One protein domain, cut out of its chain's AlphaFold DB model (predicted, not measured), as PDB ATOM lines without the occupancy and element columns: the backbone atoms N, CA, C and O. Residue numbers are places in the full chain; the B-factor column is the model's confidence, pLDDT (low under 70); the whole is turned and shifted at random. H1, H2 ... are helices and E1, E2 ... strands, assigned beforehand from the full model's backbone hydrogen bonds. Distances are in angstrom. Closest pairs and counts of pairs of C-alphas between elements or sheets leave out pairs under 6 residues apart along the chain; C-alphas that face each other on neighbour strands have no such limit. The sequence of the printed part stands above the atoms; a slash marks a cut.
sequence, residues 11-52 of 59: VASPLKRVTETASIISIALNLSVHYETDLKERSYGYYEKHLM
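What this domain is: This is residues 11 to 52 of the 59 residues of an uncharacterized protein of Rhodospirillaceae bacterium (UniProt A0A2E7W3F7). One helix, H1, and a short strand, E1, which folds back beside it, make a small body, and from this body a tail of residues 42 to 52 sticks out, with the one-turn helix H2 near its end. Residues 11 to 12, before H1, lie beside E1 as a short parallel pairing. The printed part has 42 residues, with two named helices and one named strand in the order H1, E1, H2, and its class is mostly helix. The whole is loose, with a radius of gyration of the C-alphas of 13.0 A, and spans 39 by 20 by 8 A, the tail making much of the length.

How they stand to each other: Residues 11 to 12 pair in parallel with residues 34 to 35 of E1, the strand of residues 33 to 35, which pairs with no named strand. The closest C-alphas of E1 and H1, residues 16 to 29, are those of Val 33 and Ser 26, 6.8 A apart, and the two centres are 9.9 A apart. H2, residues 47 to 50, is apart from H1 and from E1. In H1 every O i to N i+4 pair is within hydrogen-bond range; H2 is too short for such a pair, and its one O i to N i+3 pair is within range.

Where its parts are: H1 runs 20.0 A from C-alpha 16 at (-98.320, -6.159, -133.660) to C-alpha 29 at (-101.039, -25.101, -139.410). E1, residues 33 to 35, is 6.5 A long. H2, residues 47 to 50, is 5.0 A long and ends at C-alpha 50 at (-100.159, 13.273, -139.938).

The domain as a whole: The two C-alphas farthest apart are those of Asn 30 and His 50, 39.6 A. Without residues 42 to 52, which stand free, the body spans 25 by 14 by 8 A. The link from H1 to E1 is tight, and that from E1 to H2, 11 residues, is long. The printed part has no cut. The mean pLDDT of the printed part is 91.9, and residues 50 to 52 are under 70.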
ATOM      1  N   VAL A  11     -92.350 -16.778-141.691       98.00
ATOM      2  CA  VAL A  11     -91.458 -15.635-141.462       98.00
ATOM      3  C   VAL A  11     -92.307 -14.370-141.506       98.00
ATOM      4  O   VAL A  11     -93.022 -14.134-142.480       98.00
ATOM      5  N   ALA A  12     -92.293 -13.586-140.432       98.12
ATOM      6  CA  ALA A  12     -93.238 -12.495-140.229       98.12
ATOM      7  C   ALA A  12     -92.561 -11.216-139.730       98.12
ATOM      8  O   ALA A  12     -91.535 -11.240-139.059       98.12
ATOM      9  N   SER A  13     -93.180 -10.071-140.004       98.44
ATOM     10  CA  SER A  13     -92.795  -8.812-139.368       98.44
ATOM     11  C   SER A  13     -93.102  -8.839-137.863       98.44
ATOM     12  O   SER A  13     -94.177  -9.309-137.483       98.44
ATOM     13  N   PRO A  14     -92.258  -8.253-136.993       98.00
ATOM     14  CA  PRO A  14     -92.542  -8.130-135.559       98.00
ATOM     15  C   PRO A  14     -93.583  -7.039-135.224       98.00
ATOM     16  O   PRO A  14     -93.770  -6.695-134.059       98.00
ATOM     17  N   LEU A  15     -94.242  -6.425-136.215       97.31
ATOM     18  CA  LEU A  15     -95.299  -5.436-135.971       97.31
ATOM     19  C   LEU A  15     -96.558  -6.123-135.436       97.31
ATOM     20  O   LEU A  15     -97.020  -7.086-136.035       97.31
ATOM     21  N   LYS A  16     -97.169  -5.571-134.379       97.25
ATOM     22  CA  LYS A  16     -98.320  -6.159-133.660       97.25
ATOM     23  C   LYS A  16     -99.415  -6.738-134.572       97.25
ATOM     24  O   LYS A  16     -99.837  -7.875-134.401       97.25
ATOM     25  N   ARG A  17     -99.827  -5.982-135.595       96.88
ATOM     26  CA  ARG A  17    -100.844  -6.418-136.575       96.88
ATOM     27  C   ARG A  17    -100.458  -7.703-137.323       96.88
ATOM     28  O   ARG A  17    -101.305  -8.527-137.659       96.88
ATOM     29  N   VAL A  18     -99.165  -7.871-137.594       98.12
ATOM     30  CA  VAL A  18     -98.616  -9.041-138.278       98.12
ATOM     31  C   VAL A  18     -98.405 -10.175-137.282       98.12
ATOM     32  O   VAL A  18     -98.749 -11.304-137.604       98.12
ATOM     33  N   THR A  19     -97.930  -9.895-136.062       97.94
ATOM     34  CA  THR A  19     -97.766 -10.928-135.026       97.94
ATOM     35  C   THR A  19     -99.097 -11.579-134.648       97.94
ATOM     36  O   THR A  19     -99.162 -12.795-134.483       97.94
ATOM     37  N   GLU A  20    -100.177 -10.796-134.562       98.06
ATOM     38  CA  GLU A  20    -101.537 -11.308-134.330       98.06
ATOM     39  C   GLU A  20    -101.980 -12.246-135.462       98.06
ATOM     40  O   GLU A  20    -102.438 -13.357-135.210       98.06
ATOM     41  N   THR A  21    -101.754 -11.837-136.713       97.81
ATOM     42  CA  THR A  21    -102.088 -12.645-137.897       97.81
ATOM     43  C   THR A  21    -101.265 -13.935-137.961       97.81
ATOM     44  O   THR A  21    -101.815 -15.020-138.147       97.81
ATOM     45  N   ALA A  22     -99.948 -13.835-137.766       97.44
ATOM     46  CA  ALA A  22     -99.030 -14.969-137.798       97.44
ATOM     47  C   ALA A  22     -99.367 -16.005-136.717       97.44
ATOM     48  O   ALA A  22     -99.309 -17.197-136.996       97.44
ATOM     49  N   SER A  23     -99.791 -15.556-135.529       96.88
ATOM     50  CA  SER A  23    -100.188 -16.440-134.423       96.88
ATOM     51  C   SER A  23    -101.427 -17.279-134.754       96.88
ATOM     52  O   SER A  23    -101.502 -18.452-134.397       96.88
ATOM     53  N   ILE A  24    -102.403 -16.706-135.463       97.62
ATOM     54  CA  ILE A  24    -103.610 -17.438-135.881       97.62
ATOM     55  C   ILE A  24    -103.238 -18.545-136.875       97.62
ATOM     56  O   ILE A  24    -103.665 -19.691-136.729       97.62
ATOM     57  N   ILE A  25    -102.407 -18.214-137.865       95.50
ATOM     58  CA  ILE A  25    -101.978 -19.158-138.903       95.50
ATOM     59  C   ILE A  25    -101.070 -20.243-138.309       95.50
ATOM     60  O   ILE A  25    -101.228 -21.418-138.640       95.50
ATOM     61  N   SER A  26    -100.155 -19.880-137.405       96.19
ATOM     62  CA  SER A  26     -99.228 -20.828-136.780       96.19
ATOM     63  C   SER A  26     -99.956 -21.894-135.971       96.19
ATOM     64  O   SER A  26     -99.572 -23.057-136.029       96.19
ATOM     65  N   ILE A  27    -101.023 -21.519-135.256       95.25
ATOM     66  CA  ILE A  27    -101.867 -22.464-134.512       95.25
ATOM     67  C   ILE A  27    -102.621 -23.379-135.480       95.25
ATOM     68  O   ILE A  27    -102.636 -24.592-135.283       95.25
ATOM     69  N   ALA A  28    -103.219 -22.818-136.535       94.44
ATOM     70  CA  ALA A  28    -104.014 -23.585-137.493       94.44
ATOM     71  C   ALA A  28    -103.183 -24.611-138.281       94.44
ATOM     72  O   ALA A  28    -103.687 -25.681-138.620       94.44
ATOM     73  N   LEU A  29    -101.922 -24.284-138.575       92.50
ATOM     74  CA  LEU A  29    -101.039 -25.101-139.410       92.50
ATOM     75  C   LEU A  29     -99.933 -25.818-138.622       92.50
ATOM     76  O   LEU A  29     -99.154 -26.557-139.216       92.50
ATOM     77  N   ASN A  30     -99.857 -25.611-137.304       94.56
ATOM     78  CA  ASN A  30     -98.791 -26.114-136.434       94.56
ATOM     79  C   ASN A  30     -97.375 -25.787-136.960       94.56
ATOM     80  O   ASN A  30     -96.494 -26.645-137.007       94.56
ATOM     81  N   LEU A  31     -97.171 -24.538-137.388       95.75
ATOM     82  CA  LEU A  31     -95.901 -24.049-137.938       95.75
ATOM     83  C   LEU A  31     -95.171 -23.149-136.936       95.75
ATOM     84  O   LEU A  31     -95.800 -22.398-136.193       95.75
ATOM     85  N   SER A  32     -93.835 -23.169-136.951       97.06
ATOM     86  CA  SER A  32     -93.027 -22.208-136.191       97.06
ATOM     87  C   SER A  32     -93.075 -20.814-136.825       97.06
ATOM     88  O   SER A  32     -93.181 -20.675-138.046       97.06
ATOM     89  N   VAL A  33     -92.964 -19.774-135.991       97.94
ATOM     90  CA  VAL A  33     -92.910 -18.371-136.431       97.94
ATOM     91  C   VAL A  33     -91.543 -17.780-136.112       97.94
ATOM     92  O   VAL A  33     -91.098 -17.818-134.965       97.94
ATOM     93  N   HIS A  34     -90.912 -17.189-137.120       98.19
ATOM     94  CA  HIS A  34     -89.678 -16.418-137.003       98.19
ATOM     95  C   HIS A  34     -89.976 -14.955-137.335       98.19
ATOM     96  O   HIS A  34     -90.589 -14.662-138.363       98.19
ATOM     97  N   TYR A  35     -89.584 -14.034-136.453       98.06
ATOM     98  CA  TYR A  35     -89.838 -12.610-136.650       98.06
ATOM     99  C   TYR A  35     -88.604 -11.888-137.178       98.06
ATOM    100  O   TYR A  35     -87.567 -11.895-136.523       98.06
ATOM    101  N   GLU A  36     -88.759 -11.201-138.307       98.19
ATOM    102  CA  GLU A  36     -87.677 -10.507-139.004       98.19
ATOM    103  C   GLU A  36     -87.964  -9.010-139.103       98.19
ATOM    104  O   GLU A  36     -89.003  -8.577-139.615       98.19
ATOM    105  N   THR A  37     -87.042  -8.185-138.602       97.25
ATOM    106  CA  THR A  37     -87.217  -6.724-138.586       97.25
ATOM    107  C   THR A  37     -87.245  -6.113-139.977       97.25
ATOM    108  O   THR A  37     -87.901  -5.088-140.157       97.25
ATOM    109  N   ASP A  38     -86.603  -6.757-140.946       97.12
ATOM    110  CA  ASP A  38     -86.519  -6.289-142.332       97.12
ATOM    111  C   ASP A  38     -87.855  -6.437-143.077       97.12
ATOM    112  O   ASP A  38     -88.067  -5.811-144.109       97.12
ATOM    113  N   LEU A  39     -88.798  -7.203-142.510       97.62
ATOM    114  CA  LEU A  39     -90.172  -7.328-143.003       97.62
ATOM    115  C   LEU A  39     -91.116  -6.257-142.439       97.62
ATOM    116  O   LEU A  39     -92.327  -6.306-142.665       97.62
ATOM    117  N   LYS A  40     -90.622  -5.314-141.628       97.56
ATOM    118  CA  LYS A  40     -91.416  -4.146-141.228       97.56
ATOM    119  C   LYS A  40     -91.775  -3.326-142.463       97.56
ATOM    120  O   LYS A  40     -90.981  -3.172-143.381       97.56
ATOM    121  N   GLU A  41     -92.979  -2.762-142.441       95.12
ATOM    122  CA  GLU A  41     -93.351  -1.716-143.391       95.12
ATOM    123  C   GLU A  41     -92.331  -0.574-143.341       95.12
ATOM    124  O   GLU A  41     -91.705  -0.327-142.299       95.12
ATOM    125  N   ARG A  42     -92.200   0.150-144.453       93.81
ATOM    126  CA  ARG A  42     -91.416   1.377-144.498       93.81
ATOM    127  C   ARG A  42     -91.843   2.300-143.359       93.81
ATOM    128  O   ARG A  42     -93.022   2.618-143.221       93.81
ATOM    129  N   SER A  43     -90.881   2.780-142.573       90.88
ATOM    130  CA  SER A  43     -91.188   3.854-141.633       90.88
ATOM    131  C   SER A  43     -91.360   5.163-142.393       90.88
ATOM    132  O   SER A  43     -90.497   5.559-143.185       90.88
ATOM    133  N   TYR A  44     -92.474   5.842-142.135       88.75
ATOM    134  CA  TYR A  44     -92.764   7.164-142.697       88.75
ATOM    135  C   TYR A  44     -92.404   8.295-141.719       88.75
ATOM    136  O   TYR A  44     -92.649   9.470-142.006       88.75
ATOM    137  N   GLY A  45     -91.809   7.954-140.569       87.38
ATOM    138  CA  GLY A  45     -91.347   8.898-139.556       87.38
ATOM    139  C   GLY A  45     -92.444   9.877-139.135       87.38
ATOM    140  O   GLY A  45     -93.524   9.477-138.703       87.38
ATOM    141  N   TYR A  46     -92.176  11.175-139.303       82.56
ATOM    142  CA  TYR A  46     -93.104  12.261-138.968       82.56
ATOM    143  C   TYR A  46     -94.506  12.082-139.581       82.56
ATOM    144  O   TYR A  46     -95.506  12.467-138.973       82.56
ATOM    145  N   TYR A  47     -94.608  11.462-140.757       81.12
ATOM    146  CA  TYR A  47     -95.870  11.332-141.483       81.12
ATOM    147  C   TYR A  47     -96.749  10.159-141.033       81.12
ATOM    148  O   TYR A  47     -97.905  10.102-141.446       81.12
ATOM    149  N   GLU A  48     -96.277   9.264-140.157       79.62
ATOM    150  CA  GLU A  48     -97.063   8.088-139.742       79.62
ATOM    151  C   GLU A  48     -98.391   8.445-139.052       79.62
ATOM    152  O   GLU A  48     -99.346   7.677-139.129       79.62
ATOM    153  N   LYS A  49     -98.480   9.623-138.421       70.62
ATOM    154  CA  LYS A  49     -99.714  10.118-137.779       70.62
ATOM    155  C   LYS A  49    -100.397  11.245-138.559       70.62
ATOM    156  O   LYS A  49    -101.620  11.304-138.594       70.62
ATOM    157  N   HIS A  50     -99.630  12.091-139.246       63.81
ATOM    158  CA  HIS A  50    -100.159  13.273-139.938       63.81
ATOM    159  C   HIS A  50    -100.831  12.966-141.289       63.81
ATOM    160  O   HIS A  50    -101.564  13.802-141.814       63.81
ATOM    161  N   LEU A  51    -100.628  11.771-141.860       56.69
ATOM    162  CA  LEU A  51    -101.384  11.332-143.043       56.69
ATOM    163  C   LEU A  51    -102.862  11.043-142.730       56.69
ATOM    164  O   LEU A  51    -103.686  11.060-143.642       56.69
ATOM    165  N   MET A  52    -103.218  10.836-141.457       56.72
ATOM    166  CA  MET A  52    -104.604  10.580-141.045       56.72
ATOM    167  C   MET A  52    -105.447  11.864-140.981       56.72
ATOM    168  O   MET A  52    -106.652  11.823-141.213       56.72
TER     169      MET A  52